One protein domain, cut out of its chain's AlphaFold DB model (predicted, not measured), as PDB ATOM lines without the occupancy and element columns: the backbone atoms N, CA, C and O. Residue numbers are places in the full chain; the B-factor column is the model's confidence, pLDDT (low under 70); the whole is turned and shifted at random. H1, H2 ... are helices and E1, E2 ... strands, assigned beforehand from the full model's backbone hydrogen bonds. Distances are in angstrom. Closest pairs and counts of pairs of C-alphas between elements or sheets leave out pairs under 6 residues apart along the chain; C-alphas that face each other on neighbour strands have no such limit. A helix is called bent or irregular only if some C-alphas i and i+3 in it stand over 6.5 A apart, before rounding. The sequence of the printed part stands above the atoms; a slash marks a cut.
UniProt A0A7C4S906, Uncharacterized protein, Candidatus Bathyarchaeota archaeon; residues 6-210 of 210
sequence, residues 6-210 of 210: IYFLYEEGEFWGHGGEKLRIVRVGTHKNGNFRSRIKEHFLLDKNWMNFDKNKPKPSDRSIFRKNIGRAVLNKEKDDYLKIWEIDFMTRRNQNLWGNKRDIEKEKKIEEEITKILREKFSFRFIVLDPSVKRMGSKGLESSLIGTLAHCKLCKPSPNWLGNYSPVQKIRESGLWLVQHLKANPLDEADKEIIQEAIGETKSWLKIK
ATOM      1  N   ILE A   6     -15.001 -30.788  36.999       96.94
ATOM      2  CA  ILE A   6     -16.313 -30.902  37.645       96.94
ATOM      3  C   ILE A   6     -16.288 -30.009  38.881       96.94
ATOM      4  O   ILE A   6     -15.308 -30.015  39.626       96.94
ATOM      5  N   TYR A   7     -17.346 -29.231  39.097       97.56
ATOM      6  CA  TYR A   7     -17.503 -28.412  40.296       97.56
ATOM      7  C   TYR A   7     -18.624 -28.931  41.194       97.56
ATOM      8  O   TYR A   7     -19.643 -29.452  40.740       97.56
ATOM      9  N   PHE A   8     -18.423 -28.729  42.490       98.38
ATOM     10  CA  PHE A   8     -19.310 -29.119  43.574       98.38
ATOM     11  C   PHE A   8     -19.663 -27.866  44.354       98.38
ATOM     12  O   PHE A   8     -18.770 -27.210  44.887       98.38
ATOM     13  N   LEU A   9     -20.944 -27.528  44.400       98.56
ATOM     14  CA  LEU A   9     -21.459 -26.396  45.156       98.56
ATOM     15  C   LEU A   9     -21.954 -26.859  46.520       98.56
ATOM     16  O   LEU A   9     -22.586 -27.911  46.638       98.56
ATOM     17  N   TYR A  10     -21.689 -26.021  47.512       98.62
ATOM     18  CA  TYR A  10     -22.093 -26.167  48.902       98.62
ATOM     19  C   TYR A  10     -22.824 -24.892  49.307       98.62
ATOM     20  O   TYR A  10     -22.468 -23.811  48.838       98.62
ATOM     21  N   GLU A  11     -23.825 -25.026  50.164       98.25
ATOM     22  CA  GLU A  11     -24.619 -23.916  50.689       98.25
ATOM     23  C   GLU A  11     -24.476 -23.906  52.212       98.25
ATOM     24  O   GLU A  11     -24.504 -24.958  52.852       98.25
ATOM     25  N   GLU A  12     -24.259 -22.731  52.790       97.44
ATOM     26  CA  GLU A  12     -24.172 -22.552  54.235       97.44
ATOM     27  C   GLU A  12     -25.435 -23.082  54.937       97.44
ATOM     28  O   GLU A  12     -26.557 -22.837  54.495       97.44
ATOM     29  N   GLY A  13     -25.247 -23.824  56.032       95.75
ATOM     30  CA  GLY A  13     -26.334 -24.455  56.790       95.75
ATOM     31  C   GLY A  13     -26.810 -25.804  56.239       95.75
ATOM     32  O   GLY A  13     -27.588 -26.492  56.900       95.75
ATOM     33  N   GLU A  14     -26.322 -26.233  55.073       97.62
ATOM     34  CA  GLU A  14     -26.692 -27.512  54.466       97.62
ATOM     35  C   GLU A  14     -25.650 -28.596  54.769       97.62
ATOM     36  O   GLU A  14     -24.635 -28.698  54.083       97.62
ATOM     37  N   PHE A  15     -25.899 -29.443  55.773       96.31
ATOM     38  CA  PHE A  15     -24.968 -30.486  56.237       96.31
ATOM     39  C   PHE A  15     -25.267 -31.876  55.654       96.31
ATOM     40  O   PHE A  15     -26.406 -32.219  55.359       96.31
ATOM     41  N   TRP A  16     -24.234 -32.706  55.487       93.44
ATOM     42  CA  TRP A  16     -24.313 -34.007  54.791       93.44
ATOM     43  C   TRP A  16     -24.990 -35.155  55.552       93.44
ATOM     44  O   TRP A  16     -25.237 -36.197  54.955       93.44
ATOM     45  N   GLY A  17     -25.277 -35.007  56.847       92.00
ATOM     46  CA  GLY A  17     -25.965 -36.037  57.641       92.00
ATOM     47  C   GLY A  17     -25.157 -37.313  57.937       92.00
ATOM     48  O   GLY A  17     -25.643 -38.174  58.660       92.00
ATOM     49  N   HIS A  18     -23.916 -37.437  57.451       93.31
ATOM     50  CA  HIS A  18     -23.013 -38.568  57.730       93.31
ATOM     51  C   HIS A  18     -22.133 -38.361  58.984       93.31
ATOM     52  O   HIS A  18     -21.102 -39.013  59.139       93.31
ATOM     53  N   GLY A  19     -22.529 -37.448  59.878       87.38
ATOM     54  CA  GLY A  19     -21.801 -37.102  61.105       87.38
ATOM     55  C   GLY A  19     -20.804 -35.945  60.944       87.38
ATOM     56  O   GLY A  19     -20.230 -35.733  59.878       87.38
ATOM     57  N   GLY A  20     -20.594 -35.172  62.010       85.75
ATOM     58  CA  GLY A  20     -19.778 -33.950  61.982       85.75
ATOM     59  C   GLY A  20     -20.404 -32.796  61.184       85.75
ATOM     60  O   GLY A  20     -21.504 -32.906  60.648       85.75
ATOM     61  N   GLU A  21     -19.676 -31.685  61.078       88.00
ATOM     62  CA  GLU A  21     -20.181 -30.401  60.553       88.00
ATOM     63  C   GLU A  21     -19.819 -30.154  59.077       88.00
ATOM     64  O   GLU A  21     -19.627 -29.023  58.632       88.00
ATOM     65  N   LYS A  22     -19.690 -31.215  58.271       94.50
ATOM     66  CA  LYS A  22     -19.379 -31.052  56.843       94.50
ATOM     67  C   LYS A  22     -20.627 -30.679  56.050       94.50
ATOM     68  O   LYS A  22     -21.673 -31.324  56.166       94.50
ATOM     69  N   LEU A  23     -20.478 -29.678  55.186       96.94
ATOM     70  CA  LEU A  23     -21.521 -29.290  54.243       96.94
ATOM     71  C   LEU A  23     -21.777 -30.401  53.215       96.94
ATOM     72  O   LEU A  23     -20.847 -31.061  52.740       96.94
ATOM     73  N   ARG A  24     -23.041 -30.578  52.838       97.44
ATOM     74  CA  ARG A  24     -23.462 -31.455  51.744       97.44
ATOM     75  C   ARG A  24     -23.261 -30.768  50.404       97.44
ATOM     76  O   ARG A  24     -23.347 -29.547  50.284       97.44
ATOM     77  N   ILE A  25     -23.066 -31.573  49.369       98.44
ATOM     78  CA  ILE A  25     -23.095 -31.078  47.997       98.44
ATOM     79  C   ILE A  25     -24.554 -30.780  47.642       98.44
ATOM     80  O   ILE A  25     -25.398 -31.673  47.676       98.44
ATOM     81  N   VAL A  26     -24.846 -29.531  47.284       98.50
ATOM     82  CA  VAL A  26     -26.190 -29.089  46.870       98.50
ATOM     83  C   VAL A  26     -26.344 -29.034  45.351       98.50
ATOM     84  O   VAL A  26     -27.454 -28.938  44.831       98.50
ATOM     85  N   ARG A  27     -25.231 -29.087  44.610       98.44
ATOM     86  CA  ARG A  27     -25.212 -29.182  43.147       98.44
ATOM     87  C   ARG A  27     -23.857 -29.682  42.658       98.44
ATOM     88  O   ARG A  27     -22.821 -29.170  43.068       98.44
ATOM     89  N   VAL A  28     -23.889 -30.623  41.723       98.25
ATOM     90  CA  VAL A  28     -22.744 -30.990  40.882       98.25
ATOM     91  C   VAL A  28     -22.954 -30.337  39.525       98.25
ATOM     92  O   VAL A  28     -24.094 -30.208  39.069       98.25
ATOM     93  N   GLY A  29     -21.882 -29.881  38.893       95.81
ATOM     94  CA  GLY A  29     -21.990 -29.390  37.536       95.81
ATOM     95  C   GLY A  29     -20.709 -29.493  36.734       95.81
ATOM     96  O   GLY A  29     -19.595 -29.494  37.259       95.81
ATOM     97  N   THR A  30     -20.905 -29.532  35.425       93.94
ATOM     98  CA  THR A  30     -19.849 -29.491  34.419       93.94
ATOM     99  C   THR A  30     -19.994 -28.271  33.498       93.94
ATOM    100  O   THR A  30     -20.797 -27.354  33.722       93.94
ATOM    101  N   HIS A  31     -19.188 -28.239  32.443       92.75
ATOM    102  CA  HIS A  31     -19.205 -27.220  31.408       92.75
ATOM    103  C   HIS A  31     -18.620 -27.769  30.097       92.75
ATOM    104  O   HIS A  31     -17.818 -28.704  30.102       92.75
ATOM    105  N   LYS A  32     -18.970 -27.128  28.975       88.94
ATOM    106  CA  LYS A  32     -18.352 -27.393  27.664       88.94
ATOM    107  C   LYS A  32     -16.840 -27.162  27.727       88.94
ATOM    108  O   LYS A  32     -16.409 -26.282  28.471       88.94
ATOM    109  N   ASN A  33     -16.065 -27.887  26.924       89.75
ATOM    110  CA  ASN A  33     -14.600 -27.791  26.902       89.75
ATOM    111  C   ASN A  33     -14.106 -26.329  26.910       89.75
ATOM    112  O   ASN A  33     -14.698 -25.490  26.226       89.75
ATOM    113  N   GLY A  34     -13.103 -26.006  27.730       90.94
ATOM    114  CA  GLY A  34     -12.531 -24.654  27.806       90.94
ATOM    115  C   GLY A  34     -13.286 -23.643  28.681       90.94
ATOM    116  O   GLY A  34     -12.802 -22.541  28.927       90.94
ATOM    117  N   ASN A  35     -14.496 -23.972  29.149       92.75
ATOM    118  CA  ASN A  35     -15.422 -22.977  29.709       92.75
ATOM    119  C   ASN A  35     -15.584 -22.990  31.237       92.75
ATOM    120  O   ASN A  35     -16.537 -22.378  31.731       92.75
ATOM    121  N   PHE A  36     -14.704 -23.644  32.005       93.88
ATOM    122  CA  PHE A  36     -14.900 -23.785  33.456       93.88
ATOM    123  C   PHE A  36     -15.039 -22.415  34.128       93.88
ATOM    124  O   PHE A  36     -16.028 -22.119  34.803       93.88
ATOM    125  N   ARG A  37     -14.061 -21.532  33.886       94.06
ATOM    126  CA  ARG A  37     -14.009 -20.199  34.498       94.06
ATOM    127  C   ARG A  37     -15.224 -19.352  34.124       94.06
ATOM    128  O   ARG A  37     -15.782 -18.687  34.993       94.06
ATOM    129  N   SER A  38     -15.634 -19.373  32.857       93.56
ATOM    130  CA  SER A  38     -16.798 -18.619  32.377       93.56
ATOM    131  C   SER A  38     -18.090 -19.124  33.017       93.56
ATOM    132  O   SER A  38     -18.873 -18.318  33.511       93.56
ATOM    133  N   ARG A  39     -18.266 -20.448  33.126       94.88
ATOM    134  CA  ARG A  39     -19.428 -21.061  33.786       94.88
ATOM    135  C   ARG A  39     -19.534 -20.662  35.261       94.88
ATOM    136  O   ARG A  39     -20.619 -20.305  35.712       94.88
ATOM    137  N   ILE A  40     -18.425 -20.688  36.005       95.69
ATOM    138  CA  ILE A  40     -18.423 -20.249  37.409       95.69
ATOM    139  C   ILE A  40     -18.710 -18.752  37.511       95.69
ATOM    140  O   ILE A  40     -19.552 -18.358  38.319       95.69
ATOM    141  N   LYS A  41     -18.085 -17.920  36.665       94.19
ATOM    142  CA  LYS A  41     -18.407 -16.490  36.611       94.19
ATOM    143  C   LYS A  41     -19.913 -16.294  36.432       94.19
ATOM    144  O   LYS A  41     -20.476 -15.560  37.233       94.19
ATOM    145  N   GLU A  42     -20.539 -16.988  35.472       93.69
ATOM    146  CA  GLU A  42     -21.983 -16.934  35.159       93.69
ATOM    147  C   GLU A  42     -22.870 -17.251  36.357       93.69
ATOM    148  O   GLU A  42     -23.840 -16.537  36.608       93.69
ATOM    149  N   HIS A  43     -22.534 -18.282  37.131       94.56
ATOM    150  CA  HIS A  43     -23.286 -18.602  38.340       94.56
ATOM    151  C   HIS A  43     -23.226 -17.461  39.358       94.56
ATOM    152  O   HIS A  43     -24.271 -16.959  39.766       94.56
ATOM    153  N   PHE A  44     -22.025 -16.990  39.695       95.44
ATOM    154  CA  PHE A  44     -21.805 -15.966  40.725       95.44
ATOM    155  C   PHE A  44     -21.979 -14.521  40.222       95.44
ATOM    156  O   PHE A  44     -21.723 -13.566  40.963       95.44
ATOM    157  N   LEU A  45     -22.407 -14.354  38.968       94.19
ATOM    158  CA  LEU A  45     -22.605 -13.073  38.294       94.19
ATOM    159  C   LEU A  45     -21.410 -12.115  38.467       94.19
ATOM    160  O   LEU A  45     -21.584 -10.964  38.851       94.19
ATOM    161  N   LEU A  46     -20.173 -12.595  38.283       91.12
ATOM    162  CA  LEU A  46     -18.963 -11.803  38.584       91.12
ATOM    163  C   LEU A  46     -18.740 -10.612  37.633       91.12
ATOM    164  O   LEU A  46     -17.984  -9.707  37.974       91.12
ATOM    165  N   ASP A  47     -19.409 -10.591  36.479       90.69
ATOM    166  CA  ASP A  47     -19.458  -9.444  35.573       90.69
ATOM    167  C   ASP A  47     -20.804  -8.715  35.715       90.69
ATOM    168  O   ASP A  47     -21.863  -9.268  35.404       90.69
ATOM    169  N   LYS A  48     -20.762  -7.456  36.171       86.00
ATOM    170  CA  LYS A  48     -21.961  -6.620  36.354       86.00
ATOM    171  C   LYS A  48     -22.687  -6.343  35.038       86.00
ATOM    172  O   LYS A  48     -23.890  -6.099  35.063       86.00
ATOM    173  N   ASN A  49     -22.007  -6.438  33.893       92.19
ATOM    174  CA  ASN A  49     -22.622  -6.209  32.585       92.19
ATOM    175  C   ASN A  49     -23.753  -7.195  32.271       92.19
ATOM    176  O   ASN A  49     -24.604  -6.903  31.434       92.19
ATOM    177  N   TRP A  50     -23.818  -8.340  32.953       89.69
ATOM    178  CA  TRP A  50     -24.945  -9.262  32.808       89.69
ATOM    179  C   TRP A  50     -26.258  -8.749  33.402       89.69
ATOM    180  O   TRP A  50     -27.303  -9.303  33.077       89.69
ATOM    181  N   MET A  51     -26.228  -7.676  34.199       95.19
ATOM    182  CA  MET A  51     -27.430  -6.969  34.658       95.19
ATOM    183  C   MET A  51     -27.953  -5.945  33.642       95.19
ATOM    184  O   MET A  51     -29.058  -5.434  33.812       95.19
ATOM    185  N   ASN A  52     -27.224  -5.686  32.549       94.88
ATOM    186  CA  ASN A  52     -27.647  -4.778  31.475       94.88
ATOM    187  C   ASN A  52     -28.621  -5.463  30.492       94.88
ATOM    188  O   ASN A  52     -28.493  -5.330  29.269       94.88
ATOM    189  N   PHE A  53     -29.564  -6.244  31.023       94.94
ATOM    190  CA  PHE A  53     -30.647  -6.841  30.253       94.94
ATOM    191  C   PHE A  53     -31.875  -5.925  30.234       94.94
ATOM    192  O   PHE A  53     -32.070  -5.064  31.089       94.94
ATOM    193  N   ASP A  54     -32.702  -6.122  29.219       92.50
ATOM    194  CA  ASP A  54     -33.915  -5.363  28.953       92.50
ATOM    195  C   ASP A  54     -34.964  -6.313  28.355       92.50
ATOM    196  O   ASP A  54     -34.737  -7.522  28.260       92.50
ATOM    197  N   LYS A  55     -36.114  -5.789  27.925       88.94
ATOM    198  CA  LYS A  55     -37.204  -6.587  27.333       88.94
ATOM    199  C   LYS A  55     -36.767  -7.500  26.179       88.94
ATOM    200  O   LYS A  55     -37.335  -8.580  26.025       88.94
ATOM    201  N   ASN A  56     -35.736  -7.112  25.429       86.12
ATOM    202  CA  ASN A  56     -35.227  -7.827  24.261       86.12
ATOM    203  C   ASN A  56     -33.980  -8.670  24.565       86.12
ATOM    204  O   ASN A  56     -33.528  -9.429  23.708       86.12
ATOM    205  N   LYS A  57     -33.398  -8.543  25.762       90.00
ATOM    206  CA  LYS A  57     -32.199  -9.284  26.167       90.00
ATOM    207  C   LYS A  57     -32.527 -10.276  27.286       90.00
ATOM    208  O   LYS A  57     -33.219  -9.914  28.241       90.00
ATOM    209  N   PRO A  58     -32.028 -11.520  27.209       93.44
ATOM    210  CA  PRO A  58     -32.262 -12.511  28.253       93.44
ATOM    211  C   PRO A  58     -31.591 -12.085  29.561       93.44
ATOM    212  O   PRO A  58     -30.481 -11.541  29.543       93.44
ATOM    213  N   LYS A  59     -32.252 -12.364  30.686       95.62
ATOM    214  CA  LYS A  59     -31.691 -12.146  32.029       95.62
ATOM    215  C   LYS A  59     -30.694 -13.265  32.385       95.62
ATOM    216  O   LYS A  59     -30.696 -14.316  31.736       95.62
ATOM    217  N   PRO A  60     -29.839 -13.094  33.409       96.81
ATOM    218  CA  PRO A  60     -28.841 -14.099  33.784       96.81
ATOM    219  C   PRO A  60     -29.408 -15.509  34.024       96.81
ATOM    220  O   PRO A  60     -28.804 -16.497  33.600       96.81
ATOM    221  N   SER A  61     -30.579 -15.631  34.656       97.00
ATOM    222  CA  SER A  61     -31.239 -16.922  34.898       97.00
ATOM    223  C   SER A  61     -31.694 -17.652  33.638       97.00
ATOM    224  O   SER A  61     -31.755 -18.879  33.660       97.00
ATOM    225  N   ASP A  62     -31.917 -16.967  32.516       95.38
ATOM    226  CA  ASP A  62     -32.243 -17.636  31.246       95.38
ATOM    227  C   ASP A  62     -31.032 -18.393  30.675       95.38
ATOM    228  O   ASP A  62     -31.178 -19.383  29.962       95.38
ATOM    229  N   ARG A  63     -29.814 -17.979  31.044       93.62
ATOM    230  CA  ARG A  63     -28.554 -18.636  30.656       93.62
ATOM    231  C   ARG A  63     -28.074 -19.659  31.683       93.62
ATOM    232  O   ARG A  63     -27.141 -20.419  31.421       93.62
ATOM    233  N   SER A  64     -28.680 -19.669  32.867       95.38
ATOM    234  CA  SER A  64     -28.233 -20.456  34.009       95.38
ATOM    235  C   SER A  64     -29.417 -21.103  34.711       95.38
ATOM    236  O   SER A  64     -30.025 -20.519  35.606       95.38
ATOM    237  N   ILE A  65     -29.690 -22.368  34.371       96.06
ATOM    238  CA  ILE A  65     -30.758 -23.154  35.010       96.06
ATOM    239  C   ILE A  65     -30.617 -23.204  36.537       96.06
ATOM    240  O   ILE A  65     -31.610 -23.278  37.253       96.06
ATOM    241  N   PHE A  66     -29.386 -23.111  37.046       98.06
ATOM    242  CA  PHE A  66     -29.133 -23.019  38.477       98.06
ATOM    243  C   PHE A  66     -29.739 -21.745  39.084       98.06
ATOM    244  O   PHE A  66     -30.538 -21.833  40.012       98.06
ATOM    245  N   ARG A  67     -29.442 -20.574  38.505       98.31
ATOM    246  CA  ARG A  67     -30.036 -19.296  38.930       98.31
ATOM    247  C   ARG A  67     -31.550 -19.291  38.730       98.31
ATOM    248  O   ARG A  67     -32.279 -18.851  39.612       98.31
ATOM    249  N   LYS A  68     -32.031 -19.854  37.614       98.38
ATOM    250  CA  LYS A  68     -33.468 -20.027  37.341       98.38
ATOM    251  C   LYS A  68     -34.156 -20.796  38.469       98.38
ATOM    252  O   LYS A  68     -35.205 -20.360  38.924       98.38
ATOM    253  N   ASN A  69     -33.553 -21.890  38.943       98.69
ATOM    254  CA  ASN A  69     -34.080 -22.705  40.040       98.69
ATOM    255  C   ASN A  69     -34.123 -21.971  41.381       98.69
ATOM    256  O   ASN A  69     -35.104 -22.125  42.104       98.69
ATOM    257  N   ILE A  70     -33.112 -21.160  41.697       98.69
ATOM    258  CA  ILE A  70     -33.139 -20.320  42.902       98.69
ATOM    259  C   ILE A  70     -34.262 -19.284  42.782       98.69
ATOM    260  O   ILE A  70     -35.102 -19.200  43.672       98.69
ATOM    261  N   GLY A  71     -34.359 -18.580  41.648       98.69
ATOM    262  CA  GLY A  71     -35.434 -17.608  41.403       98.69
ATOM    263  C   GLY A  71     -36.836 -18.219  41.460       98.69
ATOM    264  O   GLY A  71     -37.746 -17.621  42.025       98.69
ATOM    265  N   ARG A  72     -37.002 -19.453  40.963       98.69
ATOM    266  CA  ARG A  72     -38.242 -20.231  41.114       98.69
ATOM    267  C   ARG A  72     -38.623 -20.410  42.579       98.69
ATOM    268  O   ARG A  72     -39.786 -20.249  42.922       98.69
ATOM    269  N   ALA A  73     -37.659 -20.775  43.423       98.75
ATOM    270  CA  ALA A  73     -37.898 -20.997  44.843       98.75
ATOM    271  C   ALA A  73     -38.198 -19.689  45.592       98.75
ATOM    272  O   ALA A  73     -39.117 -19.680  46.401       98.75
ATOM    273  N   VAL A  74     -37.493 -18.593  45.275       98.69
ATOM    274  CA  VAL A  74     -37.782 -17.244  45.805       98.69
ATOM    275  C   VAL A  74     -39.226 -16.845  45.490       98.69
ATOM    276  O   VAL A  74     -40.015 -16.608  46.397       98.69
ATOM    277  N   LEU A  75     -39.604 -16.860  44.209       98.75
ATOM    278  CA  LEU A  75     -40.945 -16.454  43.776       98.75
ATOM    279  C   LEU A  75     -42.040 -17.355  44.356       98.75
ATOM    280  O   LEU A  75     -43.074 -16.869  44.803       98.75
ATOM    281  N   ASN A  76     -41.819 -18.671  44.372       98.62
ATOM    282  CA  ASN A  76     -42.819 -19.609  44.873       98.62
ATOM    283  C   ASN A  76     -42.990 -19.527  46.399       98.62
ATOM    284  O   ASN A  76     -44.106 -19.693  46.887       98.62
ATOM    285  N   LYS A  77     -41.918 -19.235  47.151       98.38
ATOM    286  CA  LYS A  77     -41.990 -18.995  48.600       98.38
ATOM    287  C   LYS A  77     -42.908 -17.816  48.927       98.38
ATOM    288  O   LYS A  77     -43.755 -17.935  49.807       98.38
ATOM    289  N   GLU A  78     -42.786 -16.733  48.165       98.00
ATOM    290  CA  GLU A  78     -43.602 -15.520  48.316       98.00
ATOM    291  C   GLU A  78     -44.979 -15.624  47.632       98.00
ATOM    292  O   GLU A  78     -45.757 -14.673  47.654       98.00
ATOM    293  N   LYS A  79     -45.305 -16.779  47.025       98.06
ATOM    294  CA  LYS A  79     -46.525 -17.002  46.222       98.06
ATOM    295  C   LYS A  79     -46.708 -15.949  45.121       98.06
ATOM    296  O   LYS A  79     -47.822 -15.536  44.810       98.06
ATOM    297  N   ASP A  80     -45.600 -15.518  44.530       98.31
ATOM    298  CA  ASP A  80     -45.575 -14.466  43.528       98.31
ATOM    299  C   ASP A  80     -45.956 -15.015  42.144       98.31
ATOM    300  O   ASP A  80     -45.246 -15.832  41.548       98.31
ATOM    301  N   ASP A  81     -47.068 -14.520  41.596       97.75
ATOM    302  CA  ASP A  81     -47.580 -14.900  40.274       97.75
ATOM    303  C   ASP A  81     -46.599 -14.623  39.125       97.75
ATOM    304  O   ASP A  81     -46.710 -15.225  38.049       97.75
ATOM    305  N   TYR A  82     -45.594 -13.766  39.344       98.25
ATOM    306  CA  TYR A  82     -44.527 -13.532  38.377       98.25
ATOM    307  C   TYR A  82     -43.721 -14.803  38.073       98.25
ATOM    308  O   TYR A  82     -43.065 -14.865  37.034       98.25
ATOM    309  N   LEU A  83     -43.835 -15.857  38.894       98.38
ATOM    310  CA  LEU A  83     -43.336 -17.197  38.579       98.38
ATOM    311  C   LEU A  83     -43.772 -17.676  37.182       98.38
ATOM    312  O   LEU A  83     -42.970 -18.269  36.464       98.38
ATOM    313  N   LYS A  84     -45.000 -17.356  36.746       97.75
ATOM    314  CA  LYS A  84     -45.512 -17.719  35.410       97.75
ATOM    315  C   LYS A  84     -44.676 -17.105  34.281       97.75
ATOM    316  O   LYS A  84     -44.379 -17.780  33.301       97.75
ATOM    317  N   ILE A  85     -44.270 -15.842  34.432       97.69
ATOM    318  CA  ILE A  85     -43.374 -15.157  33.486       97.69
ATOM    319  C   ILE A  85     -41.938 -15.648  33.667       97.69
ATOM    320  O   ILE A  85     -41.213 -15.834  32.691       97.69
ATOM    321  N   TRP A  86     -41.532 -15.907  34.914       98.00
ATOM    322  CA  TRP A  86     -40.217 -16.431  35.238       98.00
ATOM    323  C   TRP A  86     -39.952 -17.780  34.583       98.00
ATOM    324  O   TRP A  86     -38.812 -17.999  34.211       98.00
ATOM    325  N   GLU A  87     -40.944 -18.649  34.379       96.94
ATOM    326  CA  GLU A  87     -40.764 -19.942  33.700       96.94
ATOM    327  C   GLU A  87     -40.459 -19.835  32.203       96.94
ATOM    328  O   GLU A  87     -39.871 -20.756  31.632       96.94
ATOM    329  N   ILE A  88     -40.818 -18.723  31.561       95.88
ATOM    330  CA  ILE A  88     -40.644 -18.558  30.118       95.88
ATOM    331  C   ILE A  88     -39.146 -18.509  29.781       95.88
ATOM    332  O   ILE A  88     -38.346 -17.848  30.451       95.88
ATOM    333  N   ASP A  89     -38.762 -19.230  28.726       93.12
ATOM    334  CA  ASP A  89     -37.409 -19.193  28.172       93.12
ATOM    335  C   ASP A  89     -37.269 -18.044  27.163       93.12
ATOM    336  O   ASP A  89     -37.662 -18.162  25.997       93.12
ATOM    337  N   PHE A  90     -36.688 -16.929  27.605       94.31
ATOM    338  CA  PHE A  90     -36.426 -15.760  26.764       94.31
ATOM    339  C   PHE A  90     -35.127 -15.855  25.948       94.31
ATOM    340  O   PHE A  90     -34.743 -14.876  25.309       94.31
ATOM    341  N   MET A  91     -34.459 -17.016  25.890       93.44
ATOM    342  CA  MET A  91     -33.350 -17.230  24.950       93.44
ATOM    343  C   MET A  91     -33.832 -17.310  23.497       93.44
ATOM    344  O   MET A  91     -33.071 -17.011  22.576       93.44
ATOM    345  N   THR A  92     -35.092 -17.693  23.271       92.19
ATOM    346  CA  THR A  92     -35.654 -17.811  21.920       92.19
ATOM    347  C   THR A  92     -36.290 -16.503  21.450       92.19
ATOM    348  O   THR A  92     -37.074 -15.872  22.163       92.19
ATOM    349  N   ARG A  93     -36.034 -16.123  20.189       90.94
ATOM    350  CA  ARG A  93     -36.635 -14.924  19.574       90.94
ATOM    351  C   ARG A  93     -38.166 -14.994  19.526       90.94
ATOM    352  O   ARG A  93     -38.839 -13.980  19.678       90.94
ATOM    353  N   ARG A  94     -38.722 -16.202  19.375       93.12
ATOM    354  CA  ARG A  94     -40.171 -16.448  19.431       93.12
ATOM    355  C   ARG A  94     -40.764 -15.989  20.764       93.12
ATOM    356  O   ARG A  94     -41.732 -15.235  20.760       93.12
ATOM    357  N   ASN A  95     -40.179 -16.404  21.887       92.94
ATOM    358  CA  ASN A  95     -40.692 -16.035  23.206       92.94
ATOM    359  C   ASN A  95     -40.456 -14.557  23.527       92.94
ATOM    360  O   ASN A  95     -41.326 -13.933  24.125       92.94
ATOM    361  N   GLN A  96     -39.335 -13.979  23.081       91.31
ATOM    362  CA  GLN A  96     -39.099 -12.533  23.186       91.31
ATOM    363  C   GLN A  96     -40.209 -11.731  22.490       91.31
ATOM    364  O   GLN A  96     -40.755 -10.809  23.086       91.31
ATOM    365  N   ASN A  97     -40.607 -12.124  21.277       91.75
ATOM    366  CA  ASN A  97     -41.665 -11.434  20.538       91.75
ATOM    367  C   ASN A  97     -43.057 -11.624  21.166       91.75
ATOM    368  O   ASN A  97     -43.819 -10.667  21.260       91.75
ATOM    369  N   LEU A  98     -43.398 -12.848  21.591       92.75
ATOM    370  CA  LEU A  98     -44.729 -13.162  22.132       92.75
ATOM    371  C   LEU A  98     -44.936 -12.623  23.553       92.75
ATOM    372  O   LEU A  98     -46.021 -12.155  23.889       92.75
ATOM    373  N   TRP A  99     -43.900 -12.698  24.390       93.38
ATOM    374  CA  TRP A  99     -44.019 -12.493  25.835       93.38
ATOM    375  C   TRP A  99     -43.145 -11.360  26.373       93.38
ATOM    376  O   TRP A  99     -43.281 -11.005  27.540       93.38
ATOM    377  N   GLY A 100     -42.274 -10.751  25.560       91.69
ATOM    378  CA  GLY A 100     -41.345  -9.706  26.012       91.69
ATOM    379  C   GLY A 100     -42.042  -8.499  26.643       91.69
ATOM    380  O   GLY A 100     -41.567  -7.973  27.644       91.69
ATOM    381  N   ASN A 101     -43.224  -8.124  26.141       93.88
ATOM    382  CA  ASN A 101     -44.038  -7.036  26.701       93.88
ATOM    383  C   ASN A 101     -44.650  -7.359  28.077       93.88
ATOM    384  O   ASN A 101     -45.168  -6.464  28.735       93.88
ATOM    385  N   LYS A 102     -44.635  -8.628  28.506       95.19
ATOM    386  CA  LYS A 102     -45.101  -9.057  29.836       95.19
ATOM    387  C   LYS A 102     -43.981  -9.057  30.878       95.19
ATOM    388  O   LYS A 102     -44.253  -9.343  32.041       95.19
ATOM    389  N   ARG A 103     -42.738  -8.772  30.476       96.69
ATOM    390  CA  ARG A 103     -41.602  -8.715  31.395       96.69
ATOM    391  C   ARG A 103     -41.599  -7.400  32.162       96.69
ATOM    392  O   ARG A 103     -41.562  -6.327  31.566       96.69
ATOM    393  N   ASP A 104     -41.551  -7.511  33.478       97.88
ATOM    394  CA  ASP A 104     -41.196  -6.431  34.385       97.88
ATOM    395  C   ASP A 104     -39.683  -6.493  34.634       97.88
ATOM    396  O   ASP A 104     -39.181  -7.326  35.393       97.88
ATOM    397  N   ILE A 105     -38.942  -5.634  33.935       97.44
ATOM    398  CA  ILE A 105     -37.475  -5.641  33.960       97.44
ATOM    399  C   ILE A 105     -36.929  -5.204  35.319       97.44
ATOM    400  O   ILE A 105     -35.931  -5.759  35.775       97.44
ATOM    401  N   GLU A 106     -37.582  -4.258  35.991       98.06
ATOM    402  CA  GLU A 106     -37.130  -3.795  37.303       98.06
ATOM    403  C   GLU A 106     -37.361  -4.868  38.368       98.06
ATOM    404  O   GLU A 106     -36.483  -5.122  39.197       98.06
ATOM    405  N   LYS A 107     -38.484  -5.591  38.297       98.25
ATOM    406  CA  LYS A 107     -38.713  -6.770  39.141       98.25
ATOM    407  C   LYS A 107     -37.702  -7.882  38.866       98.25
ATOM    408  O   LYS A 107     -37.146  -8.448  39.804       98.25
ATOM    409  N   GLU A 108     -37.417  -8.182  37.600       98.38
ATOM    410  CA  GLU A 108     -36.417  -9.194  37.244       98.38
ATOM    411  C   GLU A 108     -35.016  -8.844  37.742       98.38
ATOM    412  O   GLU A 108     -34.313  -9.737  38.213       98.38
ATOM    413  N   LYS A 109     -34.613  -7.568  37.681       98.25
ATOM    414  CA  LYS A 109     -33.330  -7.117  38.235       98.25
ATOM    415  C   LYS A 109     -33.266  -7.337  39.741       98.25
ATOM    416  O   LYS A 109     -32.297  -7.933  40.195       98.25
ATOM    417  N   LYS A 110     -34.310  -6.964  40.489       98.44
ATOM    418  CA  LYS A 110     -34.380  -7.194  41.945       98.44
ATOM    419  C   LYS A 110     -34.247  -8.677  42.303       98.44
ATOM    420  O   LYS A 110     -33.479  -9.029  43.193       98.44
ATOM    421  N   ILE A 111     -34.932  -9.556  41.570       98.50
ATOM    422  CA  ILE A 111     -34.831 -11.011  41.777       98.50
ATOM    423  C   ILE A 111     -33.414 -11.510  41.449       98.50
ATOM    424  O   ILE A 111     -32.846 -12.308  42.190       98.50
ATOM    425  N   GLU A 112     -32.803 -11.054  40.353       98.38
ATOM    426  CA  GLU A 112     -31.431 -11.438  39.993       98.38
ATOM    427  C   GLU A 112     -30.381 -10.898  40.973       98.38
ATOM    428  O   GLU A 112     -29.367 -11.561  41.213       98.38
ATOM    429  N   GLU A 113     -30.612  -9.730  41.568       98.19
ATOM    430  CA  GLU A 113     -29.803  -9.181  42.657       98.19
ATOM    431  C   GLU A 113     -29.914 -10.049  43.911       98.19
ATOM    432  O   GLU A 113     -28.886 -10.430  44.471       98.19
ATOM    433  N   GLU A 114     -31.127 -10.454  44.294       98.50
ATOM    434  CA  GLU A 114     -31.355 -11.372  45.414       98.50
ATOM    435  C   GLU A 114     -30.681 -12.733  45.184       98.50
ATOM    436  O   GLU A 114     -29.939 -13.212  46.043       98.50
ATOM    437  N   ILE A 115     -30.840 -13.329  43.996       98.62
ATOM    438  CA  ILE A 115     -30.151 -14.575  43.620       98.62
ATOM    439  C   ILE A 115     -28.631 -14.395  43.714       98.62
ATOM    440  O   ILE A 115     -27.924 -15.272  44.207       98.62
ATOM    441  N   THR A 116     -28.107 -13.264  43.233       98.38
ATOM    442  CA  THR A 116     -26.669 -12.969  43.295       98.38
ATOM    443  C   THR A 116     -26.187 -12.842  44.730       98.38
ATOM    444  O   THR A 116     -25.124 -13.375  45.047       98.38
ATOM    445  N   LYS A 117     -26.962 -12.179  45.592       98.25
ATOM    446  CA  LYS A 117     -26.677 -12.057  47.019       98.25
ATOM    447  C   LYS A 117     -26.612 -13.436  47.674       98.25
ATOM    448  O   LYS A 117     -25.580 -13.780  48.238       98.25
ATOM    449  N   ILE A 118     -27.644 -14.264  47.489       98.25
ATOM    450  CA  ILE A 118     -27.691 -15.647  47.992       98.25
ATOM    451  C   ILE A 118     -26.451 -16.429  47.547       98.25
ATOM    452  O   ILE A 118     -25.765 -17.023  48.373       98.25
ATOM    453  N   LEU A 119     -26.136 -16.408  46.250       98.31
ATOM    454  CA  LEU A 119     -25.008 -17.163  45.706       98.31
ATOM    455  C   LEU A 119     -23.659 -16.673  46.232       98.31
ATOM    456  O   LEU A 119     -22.785 -17.486  46.498       98.31
ATOM    457  N   ARG A 120     -23.453 -15.366  46.376       97.31
ATOM    458  CA  ARG A 120     -22.157 -14.834  46.816       97.31
ATOM    459  C   ARG A 120     -21.943 -14.924  48.320       97.31
ATOM    460  O   ARG A 120     -20.798 -15.056  48.734       97.31
ATOM    461  N   GLU A 121     -23.007 -14.828  49.109       97.81
ATOM    462  CA  GLU A 121     -22.917 -14.849  50.571       97.81
ATOM    463  C   GLU A 121     -22.952 -16.274  51.123       97.81
ATOM    464  O   GLU A 121     -22.202 -16.580  52.041       97.81
ATOM    465  N   LYS A 122     -23.783 -17.157  50.551       98.06
ATOM    466  CA  LYS A 122     -24.058 -18.478  51.141       98.06
ATOM    467  C   LYS A 122     -23.398 -19.642  50.424       98.06
ATOM    468  O   LYS A 122     -23.311 -20.725  50.997       98.06
ATOM    469  N   PHE A 123     -22.987 -19.474  49.166       98.38
ATOM    470  CA  PHE A 123     -22.426 -20.583  48.401       98.38
ATOM    471  C   PHE A 123     -20.908 -20.545  48.362       98.38
ATOM    472  O   PHE A 123     -20.275 -19.526  48.095       98.38
ATOM    473  N   SER A 124     -20.330 -21.728  48.511       97.56
ATOM    474  CA  SER A 124     -18.938 -21.998  48.179       97.56
ATOM    475  C   SER A 124     -18.875 -23.140  47.174       97.56
ATOM    476  O   SER A 124     -19.851 -23.864  46.953       97.56
ATOM    477  N   PHE A 125     -17.727 -23.307  46.524       97.38
ATOM    478  CA  PHE A 125     -17.538 -24.431  45.623       97.38
ATOM    479  C   PHE A 125     -16.143 -25.030  45.739       97.38
ATOM    480  O   PHE A 125     -15.171 -24.360  46.087       97.38
ATOM    481  N   ARG A 126     -16.060 -26.313  45.402       97.19
ATOM    482  CA  ARG A 126     -14.813 -27.038  45.146       97.19
ATOM    483  C   ARG A 126     -14.849 -27.573  43.729       97.19
ATOM    484  O   ARG A 126     -15.911 -27.631  43.111       97.19
ATOM    485  N   PHE A 127     -13.702 -27.972  43.209       97.19
ATOM    486  CA  PHE A 127     -13.622 -28.578  41.892       97.19
ATOM    487  C   PHE A 127     -12.557 -29.660  41.856       97.19
ATOM    488  O   PHE A 127     -11.648 -29.663  42.686       97.19
ATOM    489  N   ILE A 128     -12.689 -30.544  40.875       96.81
ATOM    490  CA  ILE A 128     -11.625 -31.439  40.434       96.81
ATOM    491  C   ILE A 128     -11.330 -31.155  38.964       96.81
ATOM    492  O   ILE A 128     -12.256 -30.949  38.173       96.81
ATOM    493  N   VAL A 129     -10.049 -31.099  38.617       95.62
ATOM    494  CA  VAL A 129      -9.574 -31.115  37.234       95.62
ATOM    495  C   VAL A 129      -9.870 -32.498  36.676       95.62
ATOM    496  O   VAL A 129      -9.589 -33.493  37.333       95.62
ATOM    497  N   LEU A 130     -10.509 -32.553  35.512       92.69
ATOM    498  CA  LEU A 130     -10.792 -33.817  34.846       92.69
ATOM    499  C   LEU A 130     -10.964 -33.568  33.351       92.69
ATOM    500  O   LEU A 130     -11.799 -32.764  32.940       92.69
ATOM    501  N   ASP A 131     -10.199 -34.283  32.544       86.00
ATOM    502  CA  ASP A 131     -10.311 -34.302  31.091       86.00
ATOM    503  C   ASP A 131     -10.092 -35.728  30.570       86.00
ATOM    504  O   ASP A 131      -9.498 -36.557  31.263       86.00
ATOM    505  N   PRO A 132     -10.572 -36.057  29.357       84.56
ATOM    506  CA  PRO A 132     -11.349 -35.224  28.424       84.56
ATOM    507  C   PRO A 132     -12.842 -35.087  28.793       84.56
ATOM    508  O   PRO A 132     -13.349 -35.746  29.700       84.56
ATOM    509  N   SER A 133     -13.587 -34.265  28.042       80.12
ATOM    510  CA  SER A 133     -15.024 -33.999  28.263       80.12
ATOM    511  C   SER A 133     -15.898 -35.259  28.360       80.12
ATOM    512  O   SER A 133     -16.862 -35.256  29.124       80.12
ATOM    513  N   VAL A 134     -15.545 -36.343  27.655       78.06
ATOM    514  CA  VAL A 134     -16.261 -37.634  27.701       78.06
ATOM    515  C   VAL A 134     -16.175 -38.329  29.060       78.06
ATOM    516  O   VAL A 134     -17.114 -39.021  29.432       78.06
ATOM    517  N   LYS A 135     -15.100 -38.106  29.832       83.69
ATOM    518  CA  LYS A 135     -14.994 -38.604  31.213       83.69
ATOM    519  C   LYS A 135     -15.871 -37.796  32.173       83.69
ATOM    520  O   LYS A 135     -16.295 -38.300  33.204       83.69
ATOM    521  N   ARG A 136     -16.165 -36.532  31.844       85.75
ATOM    522  CA  ARG A 136     -16.929 -35.622  32.710       85.75
ATOM    523  C   ARG A 136     -18.430 -35.635  32.460       85.75
ATOM    524  O   ARG A 136     -19.190 -35.586  33.419       85.75
ATOM    525  N   MET A 137     -18.847 -35.600  31.195       84.12
ATOM    526  CA  MET A 137     -20.199 -35.204  30.782       84.12
ATOM    527  C   MET A 137     -21.012 -36.355  30.183       84.12
ATOM    528  O   MET A 137     -20.465 -37.288  29.602       84.12
ATOM    529  N   GLY A 138     -22.340 -36.214  30.213       84.44
ATOM    530  CA  GLY A 138     -23.272 -37.152  29.583       84.44
ATOM    531  C   GLY A 138     -23.663 -38.311  30.498       84.44
ATOM    532  O   GLY A 138     -23.249 -38.380  31.649       84.44
ATOM    533  N   SER A 139     -24.483 -39.235  29.991       79.69
ATOM    534  CA  SER A 139     -25.024 -40.351  30.787       79.69
ATOM    535  C   SER A 139     -23.969 -41.345  31.280       79.69
ATOM    536  O   SER A 139     -24.232 -42.056  32.242       79.69
ATOM    537  N   LYS A 140     -22.800 -41.383  30.629       82.88
ATOM    538  CA  LYS A 140     -21.636 -42.195  31.016       82.88
ATOM    539  C   LYS A 140     -20.513 -41.373  31.658       82.88
ATOM    540  O   LYS A 140     -19.465 -41.923  31.968       82.88
ATOM    541  N   GLY A 141     -20.693 -40.059  31.774       89.38
ATOM    542  CA  GLY A 141     -19.712 -39.187  32.402       89.38
ATOM    543  C   GLY A 141     -19.862 -39.203  33.917       89.38
ATOM    544  O   GLY A 141     -20.966 -39.374  34.440       89.38
ATOM    545  N   LEU A 142     -18.760 -38.933  34.612       95.19
ATOM    546  CA  LEU A 142     -18.685 -38.966  36.069       95.19
ATOM    547  C   LEU A 142     -19.687 -38.014  36.753       95.19
ATOM    548  O   LEU A 142     -20.163 -38.308  37.846       95.19
ATOM    549  N   GLU A 143     -20.071 -36.898  36.113       96.56
ATOM    550  CA  GLU A 143     -21.135 -36.008  36.614       96.56
ATOM    551  C   GLU A 143     -22.445 -36.770  36.868       96.56
ATOM    552  O   GLU A 143     -23.099 -36.544  37.887       96.56
ATOM    553  N   SER A 144     -22.814 -37.691  35.973       96.75
ATOM    554  CA  SER A 144     -24.044 -38.472  36.087       96.75
ATOM    555  C   SER A 144     -24.000 -39.388  37.311       96.75
ATOM    556  O   SER A 144     -24.916 -39.331  38.134       96.75
ATOM    557  N   SER A 145     -22.923 -40.163  37.484       97.31
ATOM    558  CA  SER A 145     -22.756 -41.071  38.629       97.31
ATOM    559  C   SER A 145     -22.641 -40.328  39.966       97.31
ATOM    560  O   SER A 145     -23.217 -40.742  40.977       97.31
ATOM    561  N   LEU A 146     -21.958 -39.176  39.981       98.00
ATOM    562  CA  LEU A 146     -21.878 -38.291  41.148       98.00
ATOM    563  C   LEU A 146     -23.269 -37.803  41.573       98.00
ATOM    564  O   LEU A 146     -23.618 -37.869  42.752       98.00
ATOM    565  N   ILE A 147     -24.078 -37.336  40.618       98.31
ATOM    566  CA  ILE A 147     -25.447 -36.891  40.894       98.31
ATOM    567  C   ILE A 147     -26.315 -38.060  41.369       98.31
ATOM    568  O   ILE A 147     -27.028 -37.902  42.359       98.31
ATOM    569  N   GLY A 148     -26.240 -39.222  40.711       97.75
ATOM    570  CA  GLY A 148     -26.980 -40.425  41.106       97.75
ATOM    571  C   GLY A 148     -26.666 -40.856  42.540       97.75
ATOM    572  O   GLY A 148     -27.570 -41.118  43.332       97.75
ATOM    573  N   THR A 149     -25.387 -40.816  42.922       97.81
ATOM    574  CA  THR A 149     -24.932 -41.114  44.291       97.81
ATOM    575  C   THR A 149     -25.555 -40.181  45.321       97.81
ATOM    576  O   THR A 149     -26.078 -40.635  46.337       97.81
ATOM    577  N   LEU A 150     -25.530 -38.872  45.056       97.88
ATOM    578  CA  LEU A 150     -26.096 -37.872  45.961       97.88
ATOM    579  C   LEU A 150     -27.622 -37.982  46.046       97.88
ATOM    580  O   LEU A 150     -28.175 -37.921  47.138       97.88
ATOM    581  N   ALA A 151     -28.300 -38.188  44.917       97.56
ATOM    582  CA  ALA A 151     -29.756 -38.291  44.861       97.56
ATOM    583  C   ALA A 151     -30.293 -39.547  45.572       97.56
ATOM    584  O   ALA A 151     -31.370 -39.508  46.166       97.56
ATOM    585  N   HIS A 152     -29.545 -40.656  45.543       97.06
ATOM    586  CA  HIS A 152     -29.907 -41.900  46.230       97.06
ATOM    587  C   HIS A 152     -29.464 -41.941  47.705       97.06
ATOM    588  O   HIS A 152     -29.870 -42.838  48.452       97.06
ATOM    589  N   CYS A 153     -28.668 -40.970  48.158       96.81
ATOM    590  CA  CYS A 153     -28.221 -40.872  49.541       96.81
ATOM    591  C   CYS A 153     -29.401 -40.580  50.488       96.81
ATOM    592  O   CYS A 153     -30.022 -39.516  50.455       96.81
ATOM    593  N   LYS A 154     -29.695 -41.516  51.397       95.19
ATOM    594  CA  LYS A 154     -30.780 -41.360  52.385       95.19
ATOM    595  C   LYS A 154     -30.449 -40.369  53.506       95.19
ATOM    596  O   LYS A 154     -31.375 -39.870  54.137       95.19
ATOM    597  N   LEU A 155     -29.166 -40.085  53.735       95.56
ATOM    598  CA  LEU A 155     -28.686 -39.217  54.817       95.56
ATOM    599  C   LEU A 155     -28.459 -37.765  54.376       95.56
ATOM    600  O   LEU A 155     -28.595 -36.856  55.185       95.56
ATOM    601  N   CYS A 156     -28.189 -37.539  53.089       93.88
ATOM    602  CA  CYS A 156     -27.851 -36.243  52.499       93.88
ATOM    603  C   CYS A 156     -29.088 -35.343  52.307       93.88
ATOM    604  O   CYS A 156     -29.319 -34.809  51.220       93.88
ATOM    605  N   LYS A 157     -29.932 -35.224  53.336       94.81
ATOM    606  CA  LYS A 157     -31.202 -34.496  53.275       94.81
ATOM    607  C   LYS A 157     -30.993 -32.984  53.389       94.81
ATOM    608  O   LYS A 157     -30.076 -32.550  54.086       94.81
ATOM    609  N   PRO A 158     -31.825 -32.178  52.705       97.06
ATOM    610  CA  PRO A 158     -31.796 -30.736  52.887       97.06
ATOM    611  C   PRO A 158     -32.197 -30.358  54.312       97.06
ATOM    612  O   PRO A 158     -32.994 -31.060  54.942       97.06
ATOM    613  N   SER A 159     -31.677 -29.237  54.812       96.81
ATOM    614  CA  SER A 159     -32.152 -28.705  56.089       96.81
ATOM    615  C   SER A 159     -33.617 -28.243  55.970       96.81
ATOM    616  O   SER A 159     -34.079 -27.917  54.868       96.81
ATOM    617  N   PRO A 160     -34.373 -28.150  57.081       96.56
ATOM    618  CA  PRO A 160     -35.736 -27.609  57.054       96.56
ATOM    619  C   PRO A 160     -35.817 -26.187  56.476       96.56
ATOM    620  O   PRO A 160     -36.798 -25.832  55.825       96.56
ATOM    621  N   ASN A 161     -34.757 -25.395  56.662       96.19
ATOM    622  CA  ASN A 161     -34.681 -24.000  56.230       96.19
ATOM    623  C   ASN A 161     -34.114 -23.826  54.815       96.19
ATOM    624  O   ASN A 161     -33.996 -22.692  54.343       96.19
ATOM    625  N   TRP A 162     -33.777 -24.919  54.125       98.38
ATOM    626  CA  TRP A 162     -33.244 -24.860  52.773       98.38
ATOM    627  C   TRP A 162     -34.242 -24.196  51.817       98.38
ATOM    628  O   TRP A 162     -35.379 -24.652  51.673       98.38
ATOM    629  N   LEU A 163     -33.817 -23.150  51.100       98.69
ATOM    630  CA  LEU A 163     -34.684 -22.438  50.150       98.69
ATOM    631  C   LEU A 163     -35.246 -23.382  49.073       98.69
ATOM    632  O   LEU A 163     -36.374 -23.201  48.616       98.69
ATOM    633  N   GLY A 164     -34.496 -24.424  48.705       98.38
ATOM    634  CA  GLY A 164     -34.930 -25.425  47.733       98.38
ATOM    635  C   GLY A 164     -36.209 -26.171  48.122       98.38
ATOM    636  O   GLY A 164     -36.913 -26.627  47.220       98.38
ATOM    637  N   ASN A 165     -36.588 -26.198  49.408       98.56
ATOM    638  CA  ASN A 165     -37.868 -26.753  49.873       98.56
ATOM    639  C   ASN A 165     -39.081 -25.993  49.308       98.56
ATOM    640  O   ASN A 165     -40.149 -26.579  49.142       98.56
ATOM    641  N   TYR A 166     -38.907 -24.722  48.939       98.56
ATOM    642  CA  TYR A 166     -39.935 -23.903  48.294       98.56
ATOM    643  C   TYR A 166     -39.894 -23.977  46.769       98.56
ATOM    644  O   TYR A 166     -40.690 -23.313  46.114       98.56
ATOM    645  N   SER A 167     -38.995 -24.756  46.160       98.50
ATOM    646  CA  SER A 167     -38.979 -24.890  44.703       98.50
ATOM    647  C   SER A 167     -40.324 -25.432  44.210       98.50
ATOM    648  O   SER A 167     -40.789 -26.418  44.771       98.50
ATOM    649  N   PRO A 168     -40.939 -24.893  43.142       98.31
ATOM    650  CA  PRO A 168     -42.122 -25.494  42.521       98.31
ATOM    651  C   PRO A 168     -41.792 -26.840  41.850       98.31
ATOM    652  O   PRO A 168     -42.675 -27.672  41.640       98.31
ATOM    653  N   VAL A 169     -40.511 -27.116  41.578       98.44
ATOM    654  CA  VAL A 169     -40.054 -28.359  40.950       98.44
ATOM    655  C   VAL A 169     -39.893 -29.455  42.003       98.44
ATOM    656  O   VAL A 169     -38.925 -29.466  42.760       98.44
ATOM    657  N   GLN A 170     -40.805 -30.432  42.006       98.25
ATOM    658  CA  GLN A 170     -40.806 -31.547  42.964       98.25
ATOM    659  C   GLN A 170     -39.463 -32.285  43.041       98.25
ATOM    660  O   GLN A 170     -38.953 -32.514  44.132       98.25
ATOM    661  N   LYS A 171     -38.827 -32.548  41.891       98.56
ATOM    662  CA  LYS A 171     -37.520 -33.221  41.823       98.56
ATOM    663  C   LYS A 171     -36.413 -32.500  42.604       98.56
ATOM    664  O   LYS A 171     -35.528 -33.165  43.131       98.56
ATOM    665  N   ILE A 172     -36.449 -31.167  42.683       98.62
ATOM    666  CA  ILE A 172     -35.469 -30.382  43.455       98.62
ATOM    667  C   ILE A 172     -35.713 -30.574  44.952       98.62
ATOM    668  O   ILE A 172     -34.770 -30.860  45.686       98.62
ATOM    669  N   ARG A 173     -36.978 -30.487  45.386       98.19
ATOM    670  CA  ARG A 173     -37.363 -30.697  46.791       98.19
ATOM    671  C   ARG A 173     -36.972 -32.096  47.273       98.19
ATOM    672  O   ARG A 173     -36.365 -32.241  48.323       98.19
ATOM    673  N   GLU A 174     -37.284 -33.119  46.480       97.38
ATOM    674  CA  GLU A 174     -37.070 -34.522  46.854       97.38
ATOM    675  C   GLU A 174     -35.598 -34.940  46.849       97.38
ATOM    676  O   GLU A 174     -35.160 -35.665  47.742       97.38
ATOM    677  N   SER A 175     -34.832 -34.493  45.849       97.69
ATOM    678  CA  SER A 175     -33.406 -34.832  45.751       97.69
ATOM    679  C   SER A 175     -32.525 -34.026  46.698       97.69
ATOM    680  O   SER A 175     -31.394 -34.422  46.956       97.69
ATOM    681  N   GLY A 176     -32.998 -32.870  47.173       98.06
ATOM    682  CA  GLY A 176     -32.155 -31.917  47.887       98.06
ATOM    683  C   GLY A 176     -31.132 -31.218  46.984       98.06
ATOM    684  O   GLY A 176     -30.248 -30.537  47.494       98.06
ATOM    685  N   LEU A 177     -31.198 -31.368  45.657       98.62
ATOM    686  CA  LEU A 177     -30.205 -30.818  44.733       98.62
ATOM    687  C   LEU A 177     -30.797 -29.708  43.860       98.62
ATOM    688  O   LEU A 177     -31.904 -29.818  43.338       98.62
ATOM    689  N   TRP A 178     -30.012 -28.664  43.591       98.62
ATOM    690  CA  TRP A 178     -30.375 -27.564  42.687       98.62
ATOM    691  C   TRP A 178     -30.275 -27.944  41.189       98.62
ATOM    692  O   TRP A 178     -29.820 -27.157  40.347       98.62
ATOM    693  N   LEU A 179     -30.669 -29.171  40.834       98.25
ATOM    694  CA  LEU A 179     -30.673 -29.737  39.480       98.25
ATOM    695  C   LEU A 179     -31.748 -30.828  39.340       98.25
ATOM    696  O   LEU A 179     -32.314 -31.287  40.323       98.25
ATOM    697  N   VAL A 180     -32.036 -31.237  38.100       98.00
ATOM    698  CA  VAL A 180     -33.052 -32.272  37.802       98.00
ATOM    699  C   VAL A 180     -32.552 -33.404  36.908       98.00
ATOM    700  O   VAL A 180     -33.208 -34.440  36.801       98.00
ATOM    701  N   GLN A 181     -31.431 -33.196  36.218       96.31
ATOM    702  CA  GLN A 181     -30.828 -34.193  35.338       96.31
ATOM    703  C   GLN A 181     -30.064 -35.219  36.179       96.31
ATOM    704  O   GLN A 181     -29.618 -34.895  37.271       96.31
ATOM    705  N   HIS A 182     -29.934 -36.449  35.681       97.12
ATOM    706  CA  HIS A 182     -29.148 -37.528  36.302       97.12
ATOM    707  C   HIS A 182     -29.571 -37.984  37.713       97.12
ATOM    708  O   HIS A 182     -28.952 -38.883  38.262       97.12
ATOM    709  N   LEU A 183     -30.674 -37.475  38.274       97.56
ATOM    710  CA  LEU A 183     -31.167 -37.866  39.608       97.56
ATOM    711  C   LEU A 183     -31.492 -39.364  39.767       97.56
ATOM    712  O   LEU A 183     -31.635 -39.829  40.888       97.56
ATOM    713  N   LYS A 184     -31.660 -40.095  38.658       97.19
ATOM    714  CA  LYS A 184     -31.914 -41.547  38.628       97.19
ATOM    715  C   LYS A 184     -30.728 -42.350  38.079       97.19
ATOM    716  O   LYS A 184     -30.897 -43.512  37.724       97.19
ATOM    717  N   ALA A 185     -29.574 -41.714  37.888       97.31
ATOM    718  CA  ALA A 185     -28.385 -42.403  37.407       97.31
ATOM    719  C   ALA A 185     -27.879 -43.401  38.456       97.31
ATOM    720  O   ALA A 185     -28.155 -43.258  39.650       97.31
ATOM    721  N   ASN A 186     -27.122 -44.398  38.004       96.81
ATOM    722  CA  ASN A 186     -26.466 -45.326  38.914       96.81
ATOM    723  C   ASN A 186     -25.475 -44.562  39.812       96.81
ATOM    724  O   ASN A 186     -24.839 -43.621  39.334       96.81
ATOM    725  N   PRO A 187     -25.356 -44.919  41.102       97.00
ATOM    726  CA  PRO A 187     -24.294 -44.403  41.956       97.00
ATOM    727  C   PRO A 187     -22.898 -44.755  41.425       97.00
ATOM    728  O   PRO A 187     -22.766 -45.637  40.581       97.00
ATOM    729  N   LEU A 188     -21.877 -44.089  41.967       96.94
ATOM    730  CA  LEU A 188     -20.470 -44.362  41.680       96.94
ATOM    731  C   LEU A 188     -20.146 -45.838  41.934       96.94
ATOM    732  O   LEU A 188     -20.457 -46.364  43.009       96.94
ATOM    733  N   ASP A 189     -19.473 -46.462  40.976       95.94
ATOM    734  CA  ASP A 189     -18.843 -47.770  41.143       95.94
ATOM    735  C   ASP A 189     -17.365 -47.640  41.570       95.94
ATOM    736  O   ASP A 189     -16.896 -46.557  41.928       95.94
ATOM    737  N   GLU A 190     -16.630 -48.754  41.617       96.50
ATOM    738  CA  GLU A 190     -15.210 -48.733  41.994       96.50
ATOM    739  C   GLU A 190     -14.333 -48.017  40.957       96.50
ATOM    740  O   GLU A 190     -13.441 -47.262  41.342       96.50
ATOM    741  N   ALA A 191     -14.625 -48.155  39.659       94.12
ATOM    742  CA  ALA A 191     -13.870 -47.470  38.609       94.12
ATOM    743  C   ALA A 191     -14.075 -45.947  38.685       94.12
ATOM    744  O   ALA A 191     -13.124 -45.170  38.585       94.12
ATOM    745  N   ASP A 192     -15.307 -45.507  38.943       95.50
ATOM    746  CA  ASP A 192     -15.622 -44.104  39.184       95.50
ATOM    747  C   ASP A 192     -14.841 -43.545  40.392       95.50
ATOM    748  O   ASP A 192     -14.346 -42.412  40.351       95.50
ATOM    749  N   LYS A 193     -14.697 -44.324  41.475       95.81
ATOM    750  CA  LYS A 193     -13.922 -43.913  42.661       95.81
ATOM    751  C   LYS A 193     -12.435 -43.762  42.349       95.81
ATOM    752  O   LYS A 193     -11.840 -42.785  42.808       95.81
ATOM    753  N   GLU A 194     -11.852 -44.679  41.584       95.75
ATOM    754  CA  GLU A 194     -10.454 -44.593  41.140       95.75
ATOM    755  C   GLU A 194     -10.215 -43.314  40.325       95.75
ATOM    756  O   GLU A 194      -9.315 -42.534  40.648       95.75
ATOM    757  N   ILE A 195     -11.098 -43.021  39.360       94.75
ATOM    758  CA  ILE A 195     -11.039 -41.790  38.555       94.75
ATOM    759  C   ILE A 195     -11.115 -40.546  39.450       94.75
ATOM    760  O   ILE A 195     -10.385 -39.575  39.240       94.75
ATOM    761  N   ILE A 196     -11.986 -40.545  40.465       96.25
ATOM    762  CA  ILE A 196     -12.093 -39.424  41.409       96.25
ATOM    763  C   ILE A 196     -10.800 -39.252  42.211       96.25
ATOM    764  O   ILE A 196     -10.356 -38.119  42.410       96.25
ATOM    765  N   GLN A 197     -10.202 -40.340  42.698       96.56
ATOM    766  CA  GLN A 197      -8.968 -40.281  43.481       96.56
ATOM    767  C   GLN A 197      -7.804 -39.726  42.654       96.56
ATOM    768  O   GLN A 197      -7.103 -38.826  43.128       96.56
ATOM    769  N   GLU A 198      -7.653 -40.195  41.414       95.75
ATOM    770  CA  GLU A 198      -6.675 -39.678  40.455       95.75
ATOM    771  C   GLU A 198      -6.901 -38.179  40.200       95.75
ATOM    772  O   GLU A 198      -6.004 -37.366  40.435       95.75
ATOM    773  N   ALA A 199      -8.134 -37.787  39.861       96.00
ATOM    774  CA  ALA A 199      -8.503 -36.396  39.604       96.00
ATOM    775  C   ALA A 199      -8.248 -35.475  40.812       96.00
ATOM    776  O   ALA A 199      -7.830 -34.323  40.659       96.00
ATOM    777  N   ILE A 200      -8.464 -35.953  42.044       96.69
ATOM    778  CA  ILE A 200      -8.116 -35.210  43.265       96.69
ATOM    779  C   ILE A 200      -6.596 -35.023  43.369       96.69
ATOM    780  O   ILE A 200      -6.144 -33.932  43.735       96.69
ATOM    781  N   GLY A 201      -5.811 -36.059  43.062       96.62
ATOM    782  CA  GLY A 201      -4.349 -35.999  43.017       96.62
ATOM    783  C   GLY A 201      -3.851 -34.961  42.012       96.62
ATOM    784  O   GLY A 201      -3.103 -34.052  42.381       96.62
ATOM    785  N   GLU A 202      -4.350 -35.026  40.778       94.94
ATOM    786  CA  GLU A 202      -4.055 -34.054  39.720       94.94
ATOM    787  C   GLU A 202      -4.432 -32.631  40.130       94.94
ATOM    788  O   GLU A 202      -3.646 -31.700  39.967       94.94
ATOM    789  N   THR A 203      -5.608 -32.455  40.735       96.31
ATOM    790  CA  THR A 203      -6.081 -31.143  41.194       96.31
ATOM    791  C   THR A 203      -5.157 -30.549  42.252       96.31
ATOM    792  O   THR A 203      -4.840 -29.360  42.198       96.31
ATOM    793  N   LYS A 204      -4.692 -31.360  43.211       96.00
ATOM    794  CA  LYS A 204      -3.736 -30.911  44.236       96.00
ATOM    795  C   LYS A 204      -2.402 -30.504  43.614       96.00
ATOM    796  O   LYS A 204      -1.844 -29.489  44.020       96.00
ATOM    797  N   SER A 205      -1.904 -31.261  42.640       95.06
ATOM    798  CA  SER A 205      -0.683 -30.915  41.905       95.06
ATOM    799  C   SER A 205      -0.861 -29.631  41.092       95.06
ATOM    800  O   SER A 205      -0.023 -28.738  41.169       95.06
ATOM    801  N   TRP A 206      -1.991 -29.484  40.398       93.75
ATOM    802  CA  TRP A 206      -2.342 -28.288  39.631       93.75
ATOM    803  C   TRP A 206      -2.386 -27.031  40.510       93.75
ATOM    804  O   TRP A 206      -1.872 -25.988  40.113       93.75
ATOM    805  N   LEU A 207      -2.944 -27.137  41.722       93.38
ATOM    806  CA  LEU A 207      -3.002 -26.035  42.689       93.38
ATOM    807  C   LEU A 207      -1.628 -25.614  43.227       93.38
ATOM    808  O   LEU A 207      -1.491 -24.472  43.638       93.38
ATOM    809  N   LYS A 208      -0.620 -26.497  43.243       93.12
ATOM    810  CA  LYS A 208       0.739 -26.154  43.708       93.12
ATOM    811  C   LYS A 208       1.546 -25.350  42.686       93.12
ATOM    812  O   LYS A 208       2.527 -24.718  43.055       93.12
ATOM    813  N   ILE A 209       1.173 -25.425  41.410       87.56
ATOM    814  CA  ILE A 209       1.904 -24.817  40.284       87.56
ATOM    815  C   ILE A 209       1.268 -23.466  39.880       87.56
ATOM    816  O   ILE A 209       1.697 -22.824  38.920       87.56
ATOM    817  N   LYS A 210       0.216 -23.023  40.578       73.62
ATOM    818  CA  LYS A 210      -0.549 -21.802  40.291       73.62
ATOM    819  C   LYS A 210      -0.569 -20.868  41.483       73.62
ATOM    820  O   LYS A 210      -0.617 -19.650  41.211       73.62
TER     821      LYS A 210
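What this domain is: This is residues 6 to 210 of the 210 residues of an uncharacterized protein of Candidatus Bathyarchaeota archaeon (UniProt A0A7C4S906). A small, strongly twisted sheet of three strands, E2, E1 and E3, has H9 over one face and H1 over the opposite face, and H12 runs past its E3 edge at one end of the domain. The other end is helical: H5 and H10 pack on H4, the long H7 crosses H4 and leads straight into E3, and H6 lies farthest out. The printed part has 205 residues, with twelve named helices and three named strands in the order E1, E2, H1 to H7, E3, H8 to H12; the sheet is antiparallel, and the class is mostly helix. The whole is compact, with a radius of gyration of the C-alphas of 17.8 A and spans of 53 by 37 by 30 A.

Where its parts are: E1, residues 6 to 15, begins at C-alpha 6 (-16.313, -30.902, 37.645), bends by 104 degrees at residue 12 and measures 20.5 A. E2 is residues 23 to 29, 16.7 A, and E3 residues 123 to 128, 17.3 A. H1 is residues 36 to 44, H2 48 to 51, H3 60 to 63, H4 65 to 77, 18.1 A, and H5 83 to 86. H6, residues 93 to 102, is irregular: C-alphas 98 and 101 are 7.7 A apart. H7, residues 105 to 122, measures 25.3 A. H8 is residues 133 to 136, H9 142 to 152, 15.4 A, H10 163 to 166 and H11 170 to 175. H12, residues 190 to 208, measures 27.7 A and ends at C-alpha 208 (0.739, -26.154, 43.708).

How they stand to each other: E1 is the inner strand. It forms a hairpin with E2, where N 9 and O 27 are 2.8 A apart, and pairs with E3, where N 8 and O 126 are 2.8 A apart. H9 lies over E2, slantwise at 41 degrees on the local plane, at a height over the sheet of 9.5 A. H1 is on the opposite face, only just over E1, on which 3 of its C-alphas fall. H12 only grazes the sheet, its closest C-alpha pair with E3 being Ile 128 and Thr 203, 5.6 A. H7 also only grazes it, with residues 117 to 122. H7 touches H1 with residues 116 to 120 alone, closest C-alphas Phe 44 and Leu 119, 6.0 A, at a steep tilt of 68 degrees, only just short of about perpendicular. The hub H4 touches H7, about perpendicular at 75 degrees, closest C-alphas Gly 71 and Ile 115, 6.5 A. H4 also touches H10, C-alphas Ala 73 and Tyr 166 being closest at 5.0 A, and H5, Leu 75 and Leu 83 at 5.8 A; H3 touches it only at the corner. H10 and H11 touch only at the corner, as H8 and H9 only just do, with 3 pairs of C-alphas within 8 A. H9 and H11 only just touch, with 3 such pairs. H2 is close to but not clearly touching H7, and H6 stands likewise to H5. Every O i to N i+4 pair is within hydrogen-bond range in H1, H4, H7, H9, H11 and H12, and 4 of 6 in H6; H2, H3, H5, H8 and H10 are too short for one.

The domain as a whole: The C-alphas of Asn 101 and Glu 190 are the two farthest apart, 52.9 A. The printed part has no cut and ends at residue 210, the chain's last. The link from H11 to H12, residues 176 to 189, is long. Mean pLDDT of the printed part is 95.1, and no printed residue is under 70.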